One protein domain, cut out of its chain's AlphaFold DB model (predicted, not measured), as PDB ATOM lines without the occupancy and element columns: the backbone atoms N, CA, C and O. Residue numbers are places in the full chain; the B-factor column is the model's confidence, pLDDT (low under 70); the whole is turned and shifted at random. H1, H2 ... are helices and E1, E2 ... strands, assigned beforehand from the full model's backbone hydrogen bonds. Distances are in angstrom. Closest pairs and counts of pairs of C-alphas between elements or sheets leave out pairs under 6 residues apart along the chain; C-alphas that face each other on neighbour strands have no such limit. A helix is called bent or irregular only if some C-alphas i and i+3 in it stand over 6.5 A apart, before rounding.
ATOM      1  N   ALA A  76     -15.762  31.614  20.373       51.44
ATOM      2  CA  ALA A  76     -15.836  32.989  20.851       51.44
ATOM      3  C   ALA A  76     -15.750  33.903  19.625       51.44
ATOM      4  O   ALA A  76     -14.832  33.746  18.815       51.44
ATOM      5  N   GLN A  77     -16.758  34.760  19.434       54.03
ATOM      6  CA  GLN A  77     -16.772  35.691  18.314       54.03
ATOM      7  C   GLN A  77     -15.681  36.720  18.576       54.03
ATOM      8  O   GLN A  77     -15.897  37.738  19.225       54.03
ATOM      9  N   VAL A  78     -14.474  36.392  18.139       63.75
ATOM     10  CA  VAL A  78     -13.330  37.282  18.213       63.75
ATOM     11  C   VAL A  78     -13.257  38.066  16.918       63.75
ATOM     12  O   VAL A  78     -13.376  37.524  15.819       63.75
ATOM     13  N   ASN A  79     -13.069  39.370  17.056       73.31
ATOM     14  CA  ASN A  79     -12.850  40.225  15.906       73.31
ATOM     15  C   ASN A  79     -11.495  39.911  15.264       73.31
ATOM     16  O   ASN A  79     -10.553  39.445  15.923       73.31
ATOM     17  N   ARG A  80     -11.401  40.214  13.966       78.19
ATOM     18  CA  ARG A  80     -10.150  40.147  13.213       78.19
ATOM     19  C   ARG A  80      -9.073  40.963  13.924       78.19
ATOM     20  O   ARG A  80      -9.325  42.105  14.309       78.19
ATOM     21  N   THR A  81      -7.869  40.412  14.043       80.94
ATOM     22  CA  THR A  81      -6.720  41.124  14.621       80.94
ATOM     23  C   THR A  81      -5.696  41.450  13.530       80.94
ATOM     24  O   THR A  81      -4.863  40.604  13.205       80.94
ATOM     25  N   PRO A  82      -5.759  42.642  12.904       81.94
ATOM     26  CA  PRO A  82      -4.818  43.026  11.855       81.94
ATOM     27  C   PRO A  82      -3.432  43.369  12.425       81.94
ATOM     28  O   PRO A  82      -3.278  43.577  13.625       81.94
ATOM     29  N   GLY A  83      -2.434  43.486  11.545       87.12
ATOM     30  CA  GLY A  83      -1.099  43.997  11.891       87.12
ATOM     31  C   GLY A  83      -0.051  42.940  12.241       87.12
ATOM     32  O   GLY A  83       1.087  43.306  12.501       87.12
ATOM     33  N   TYR A  84      -0.408  41.654  12.206       90.38
ATOM     34  CA  TYR A  84       0.539  40.559  12.404       90.38
ATOM     35  C   TYR A  84       1.137  40.074  11.086       90.38
ATOM     36  O   TYR A  84       0.449  39.974  10.068       90.38
ATOM     37  N   HIS A  85       2.403  39.672  11.134       92.56
ATOM     38  CA  HIS A  85       3.089  38.995  10.042       92.56
ATOM     39  C   HIS A  85       3.459  37.567  10.441       92.56
ATOM     40  O   HIS A  85       3.981  37.326  11.529       92.56
ATOM     41  N   LYS A  86       3.213  36.604   9.542       94.88
ATOM     42  CA  LYS A  86       3.630  35.213   9.738       94.88
ATOM     43  C   LYS A  86       5.079  35.051   9.286       94.88
ATOM     44  O   LYS A  86       5.393  35.239   8.112       94.88
ATOM     45  N   LYS A  87       5.958  34.691  10.218       95.44
ATOM     46  CA  LYS A  87       7.346  34.292   9.936       95.44
ATOM     47  C   LYS A  87       7.345  32.977   9.156       95.44
ATOM     48  O   LYS A  87       6.414  32.192   9.282       95.44
ATOM     49  N   SER A  88       8.406  32.690   8.405       95.44
ATOM     50  CA  SER A  88       8.594  31.363   7.792       95.44
ATOM     51  C   SER A  88       8.962  30.297   8.833       95.44
ATOM     52  O   SER A  88       8.541  29.144   8.751       95.44
ATOM     53  N   SER A  89       9.734  30.684   9.848       96.06
ATOM     54  CA  SER A  89      10.142  29.820  10.955       96.06
ATOM     55  C   SER A  89      10.547  30.640  12.181       96.06
ATOM     56  O   SER A  89      10.776  31.849  12.083       96.06
ATOM     57  N   TYR A  90      10.648  29.984  13.335       93.88
ATOM     58  CA  TYR A  90      11.253  30.540  14.544       93.88
ATOM     59  C   TYR A  90      12.191  29.520  15.191       93.88
ATOM     60  O   TYR A  90      12.027  28.313  15.022       93.88
ATOM     61  N   THR A  91      13.163  30.007  15.959       94.00
ATOM     62  CA  THR A  91      14.063  29.152  16.737       94.00
ATOM     63  C   THR A  91      13.658  29.189  18.202       94.00
ATOM     64  O   THR A  91      13.427  30.263  18.759       94.00
ATOM     65  N   LYS A  92      13.592  28.024  18.845       91.69
ATOM     66  CA  LYS A  92      13.306  27.893  20.276       91.69
ATOM     67  C   LYS A  92      14.251  26.862  20.888       91.69
ATOM     68  O   LYS A  92      14.586  25.870  20.250       91.69
ATOM     69  N   TYR A  93      14.685  27.119  22.118       91.62
ATOM     70  CA  TYR A  93      15.379  26.117  22.920       91.62
ATOM     71  C   TYR A  93      14.375  25.056  23.381       91.62
ATOM     72  O   TYR A  93      13.390  25.387  24.046       91.62
ATOM     73  N   ASP A  94      14.600  23.808  22.990       88.31
ATOM     74  CA  ASP A  94      13.742  22.681  23.351       88.31
ATOM     75  C   ASP A  94      14.584  21.435  23.638       88.31
ATOM     76  O   ASP A  94      15.761  21.390  23.280       88.31
ATOM     77  N   CYS A  95      13.998  20.440  24.300       91.00
ATOM     78  CA  CYS A  95      14.682  19.197  24.651       91.00
ATOM     79  C   CYS A  95      13.987  17.997  24.005       91.00
ATOM     80  O   CYS A  95      12.824  17.716  24.295       91.00
ATOM     81  N   HIS A  96      14.711  17.245  23.179       83.44
ATOM     82  CA  HIS A  96      14.218  16.038  22.521       83.44
ATOM     83  C   HIS A  96      15.158  14.870  22.820       83.44
ATOM     84  O   HIS A  96      16.370  14.990  22.687       83.44
ATOM     85  N   PHE A  97      14.600  13.730  23.242       89.62
ATOM     86  CA  PHE A  97      15.355  12.495  23.510       89.62
ATOM     87  C   PHE A  97      16.554  12.657  24.471       89.62
ATOM     88  O   PHE A  97      17.538  11.934  24.365       89.62
ATOM     89  N   GLY A  98      16.461  13.584  25.431       89.81
ATOM     90  CA  GLY A  98      17.510  13.829  26.428       89.81
ATOM     91  C   GLY A  98      18.574  14.850  26.010       89.81
ATOM     92  O   GLY A  98      19.434  15.176  26.823       89.81
ATOM     93  N   GLU A  99      18.491  15.403  24.801       88.38
ATOM     94  CA  GLU A  99      19.363  16.481  24.336       88.38
ATOM     95  C   GLU A  99      18.581  17.787  24.210       88.38
ATOM     96  O   GLU A  99      17.470  17.810  23.679       88.38
ATOM     97  N   CYS A 100      19.164  18.884  24.695       94.00
ATOM     98  CA  CYS A 100      18.543  20.203  24.666       94.00
ATOM     99  C   CYS A 100      19.327  21.143  23.757       94.00
ATOM    100  O   CYS A 100      20.479  21.472  24.042       94.00
ATOM    101  N   ASN A 101      18.691  21.596  22.681       93.94
ATOM    102  CA  ASN A 101      19.309  22.417  21.647       93.94
ATOM    103  C   ASN A 101      18.340  23.501  21.161       93.94
ATOM    104  O   ASN A 101      17.147  23.504  21.466       93.94
ATOM    105  N   HIS A 102      18.861  24.445  20.382       93.75
ATOM    106  CA  HIS A 102      18.030  25.379  19.634       93.75
ATOM    107  C   HIS A 102      17.512  24.699  18.367       93.75
ATOM    108  O   HIS A 102      18.278  24.439  17.442       93.75
ATOM    109  N   TYR A 103      16.210  24.437  18.328       90.62
ATOM    110  CA  TYR A 103      15.539  23.840  17.179       90.62
ATOM    111  C   TYR A 103      14.803  24.908  16.377       90.62
ATOM    112  O   TYR A 103      14.242  25.856  16.935       90.62
ATOM    113  N   GLN A 104      14.811  24.739  15.058       94.44
ATOM    114  CA  GLN A 104      14.040  25.560  14.135       94.44
ATOM    115  C   GLN A 104      12.673  24.912  13.902       94.44
ATOM    116  O   GLN A 104      12.586  23.750  13.513       94.44
ATOM    117  N   PHE A 105      11.613  25.682  14.115       92.44
ATOM    118  CA  PHE A 105      10.226  25.272  13.930       92.44
ATOM    119  C   PHE A 105       9.627  26.045  12.758       92.44
ATOM    120  O   PHE A 105       9.717  27.274  12.708       92.44
ATOM    121  N   THR A 106       9.034  25.331  11.802       95.31
ATOM    122  CA  THR A 106       8.397  25.944  10.631       95.31
ATOM    123  C   THR A 106       6.990  26.424  10.965       95.31
ATOM    124  O   THR A 106       6.270  25.815  11.756       95.31
ATOM    125  N   CYS A 107       6.583  27.522  10.337       95.06
ATOM    126  CA  CYS A 107       5.303  28.183  10.593       95.06
ATOM    127  C   CYS A 107       4.257  27.937   9.502       95.06
ATOM    128  O   CYS A 107       3.170  28.514   9.532       95.06
ATOM    129  N   ASP A 108       4.565  27.083   8.528       93.88
ATOM    130  CA  ASP A 108       3.708  26.846   7.364       93.88
ATOM    131  C   ASP A 108       2.330  26.308   7.759       93.88
ATOM    132  O   ASP A 108       1.323  26.692   7.168       93.88
ATOM    133  N   HIS A 109       2.279  25.502   8.822       90.06
ATOM    134  CA  HIS A 109       1.055  24.923   9.375       90.06
ATOM    135  C   HIS A 109       0.145  25.938  10.094       90.06
ATOM    136  O   HIS A 109      -0.994  25.608  10.425       90.06
ATOM    137  N   CYS A 110       0.631  27.153  10.363       90.12
ATOM    138  CA  CYS A 110      -0.101  28.165  11.114       90.12
ATOM    139  C   CYS A 110      -0.991  29.042  10.210       90.12
ATOM    140  O   CYS A 110      -0.607  29.333   9.067       90.12
ATOM    141  N   PRO A 111      -2.153  29.511  10.716       90.69
ATOM    142  CA  PRO A 111      -3.073  30.384   9.983       90.69
ATOM    143  C   PRO A 111      -2.400  31.605   9.344       90.69
ATOM    144  O   PRO A 111      -1.476  32.191   9.906       90.69
ATOM    145  N   ASP A 112      -2.857  32.018   8.170       91.81
ATOM    146  CA  ASP A 112      -2.310  33.201   7.503       91.81
ATOM    147  C   ASP A 112      -2.971  34.482   8.056       91.81
ATOM    148  O   ASP A 112      -4.200  34.583   8.027       91.81
ATOM    149  N   PRO A 113      -2.201  35.475   8.544       90.12
ATOM    150  CA  PRO A 113      -2.753  36.712   9.089       90.12
ATOM    151  C   PRO A 113      -3.437  37.605   8.043       90.12
ATOM    152  O   PRO A 113      -4.194  38.515   8.397       90.12
ATOM    153  N   ALA A 114      -3.224  37.344   6.751       89.44
ATOM    154  CA  ALA A 114      -3.951  38.002   5.674       89.44
ATOM    155  C   ALA A 114      -5.419  37.545   5.571       89.44
ATOM    156  O   ALA A 114      -6.228  38.255   4.966       89.44
ATOM    157  N   GLN A 115      -5.787  36.404   6.170       86.75
ATOM    158  CA  GLN A 115      -7.158  35.889   6.142       86.75
ATOM    159  C   GLN A 115      -8.127  36.809   6.904       86.75
ATOM    160  O   GLN A 115      -7.761  37.510   7.852       86.75
ATOM    161  N   TYR A 116      -9.380  36.857   6.443       82.00
ATOM    162  CA  TYR A 116     -10.387  37.791   6.961       82.00
ATOM    163  C   TYR A 116     -10.847  37.437   8.382       82.00
ATOM    164  O   TYR A 116     -11.217  38.328   9.143       82.00
ATOM    165  N   ASP A 117     -10.801  36.155   8.728       79.38
ATOM    166  CA  ASP A 117     -11.166  35.569  10.015       79.38
ATOM    167  C   ASP A 117      -9.959  35.384  10.943       79.38
ATOM    168  O   ASP A 117     -10.089  34.819  12.029       79.38
ATOM    169  N   PHE A 118      -8.779  35.879  10.553       85.06
ATOM    170  CA  PHE A 118      -7.602  35.790  11.401       85.06
ATOM    171  C   PHE A 118      -7.785  36.596  12.688       85.06
ATOM    172  O   PHE A 118      -7.938  37.822  12.670       85.06
ATOM    173  N   SER A 119      -7.673  35.910  13.819       83.31
ATOM    174  CA  SER A 119      -7.620  36.524  15.138       83.31
ATOM    175  C   SER A 119      -6.527  35.869  15.968       83.31
ATOM    176  O   SER A 119      -6.553  34.653  16.188       83.31
ATOM    177  N   ILE A 120      -5.587  36.677  16.466       81.38
ATOM    178  CA  ILE A 120      -4.441  36.185  17.245       81.38
ATOM    179  C   ILE A 120      -4.900  35.444  18.509       81.38
ATOM    180  O   ILE A 120      -4.263  34.490  18.935       81.38
ATOM    181  N   TYR A 121      -6.060  35.805  19.058       80.06
ATOM    182  CA  TYR A 121      -6.636  35.187  20.253       80.06
ATOM    183  C   TYR A 121      -7.154  33.760  20.025       80.06
ATOM    184  O   TYR A 121      -7.342  33.014  20.981       80.06
ATOM    185  N   THR A 122      -7.373  33.369  18.766       76.62
ATOM    186  CA  THR A 122      -7.805  32.006  18.389       76.62
ATOM    187  C   THR A 122      -6.689  31.143  17.823       76.62
ATOM    188  O   THR A 122      -6.892  29.956  17.562       76.62
ATOM    189  N   VAL A 123      -5.506  31.721  17.627       78.56
ATOM    190  CA  VAL A 123      -4.337  30.989  17.157       78.56
ATOM    191  C   VAL A 123      -3.942  29.946  18.204       78.56
ATOM    192  O   VAL A 123      -3.950  30.196  19.410       78.56
ATOM    193  N   ARG A 124      -3.585  28.743  17.748       80.56
ATOM    194  CA  ARG A 124      -3.093  27.695  18.644       80.56
ATOM    195  C   ARG A 124      -1.800  28.137  19.332       80.56
ATOM    196  O   ARG A 124      -0.967  28.818  18.740       80.56
ATOM    197  N   LYS A 125      -1.587  27.691  20.571       80.56
ATOM    198  CA  LYS A 125      -0.432  28.099  21.387       80.56
ATOM    199  C   LYS A 125       0.924  27.826  20.721       80.56
ATOM    200  O   LYS A 125       1.838  28.629  20.873       80.56
ATOM    201  N   ASP A 126       1.052  26.728  19.983       79.56
ATOM    202  CA  ASP A 126       2.258  26.369  19.227       79.56
ATOM    203  C   ASP A 126       2.534  27.305  18.043       79.56
ATOM    204  O   ASP A 126       3.685  27.516  17.679       79.56
ATOM    205  N   CYS A 127       1.501  27.950  17.510       86.25
ATOM    206  CA  CYS A 127       1.625  28.928  16.440       86.25
ATOM    207  C   CYS A 127       1.916  30.351  16.930       86.25
ATOM    208  O   CYS A 127       2.287  31.198  16.125       86.25
ATOM    209  N   MET A 128       1.795  30.649  18.226       89.50
ATOM    210  CA  MET A 128       1.961  32.018  18.740       89.50
ATOM    211  C   MET A 128       3.329  32.626  18.399       89.50
ATOM    212  O   MET A 128       3.412  33.786  18.009       89.50
ATOM    213  N   SER A 129       4.407  31.838  18.468       92.56
ATOM    214  CA  SER A 129       5.767  32.308  18.155       92.56
ATOM    215  C   SER A 129       5.994  32.619  16.665       92.56
ATOM    216  O   SER A 129       6.952  33.329  16.323       92.56
ATOM    217  N   CYS A 130       5.107  32.137  15.789       92.62
ATOM    218  CA  CYS A 130       5.149  32.390  14.352       92.62
ATOM    219  C   CYS A 130       4.690  33.790  13.957       92.62
ATOM    220  O   CYS A 130       5.000  34.218  12.846       92.62
ATOM    221  N   TYR A 131       3.996  34.506  14.838       93.69
ATOM    222  CA  TYR A 131       3.509  35.851  14.557       93.69
ATOM    223  C   TYR A 131       4.402  36.904  15.222       93.69
ATOM    224  O   TYR A 131       4.979  36.673  16.289       93.69
ATOM    225  N   ALA A 132       4.572  38.037  14.545       87.31
ATOM    226  CA  ALA A 132       5.202  39.257  15.049       87.31
ATOM    227  C   ALA A 132       4.395  40.473  14.604       87.31
ATOM    228  O   ALA A 132       3.751  40.368  13.531       87.31
TER     229      ALA A 132
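This is residues 76 to 132 of the 132 residues of the protein "uncharacterized protein LOC114348237 isoform X1" of Diabrotica virgifera virgifera (western corn rootworm) (UniProt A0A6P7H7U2). With little regular structure, the model is a long hairpin of two bent strands, E1 and E2, at one end and long loops, residues 76 to 88 and 107 to 124, toward the other, with one short helix, H1, near the middle, by the start of E1. The 57 printed residues run E1, E2, H1; the sheet E1 - E2 is antiparallel, and the class is mixed, with 22 residues in named elements. It is loose, with a radius of gyration of the C-alphas of 13.4 A, and elongated, spanning 41 by 22 by 15 A.

E1, residues 89 to 96, is 18.4 A long and begins at C-alpha 89 (10.142, 29.820, 10.955). E2, residues 99 to 106, is 19.9 A long. H1, residues 125 to 130, ends at C-alpha 130 (5.149, 32.390, 14.352) and is only just irregular: C-alphas 126 and 129 are 7.0 A apart.

E1 and E2 form an antiparallel hairpin at 151 degrees, with N 92 and O 103 within hydrogen-bond range at 3.0 A. E1 bends by 74 degrees at residue 93, E2 by 62 degrees at residue 102. The closest C-alphas of E1 and H1, Tyr 90 and Cys 130, are 6.4 A apart. E2 and H1 are near each other, with 6 pairs of C-alphas within 10 A. In H1, 0 of 2 O i to N i+4 pairs and 2 of 3 O i to N i+3 pairs are within range.

The C-alphas farthest apart, Gly 98 and Tyr 116, are 41.6 A apart. The printed part has no cut. The link E1 to E2 is tight; E2 to H1, 18 residues, is long. Residues 76 to 78 have pLDDT under 70.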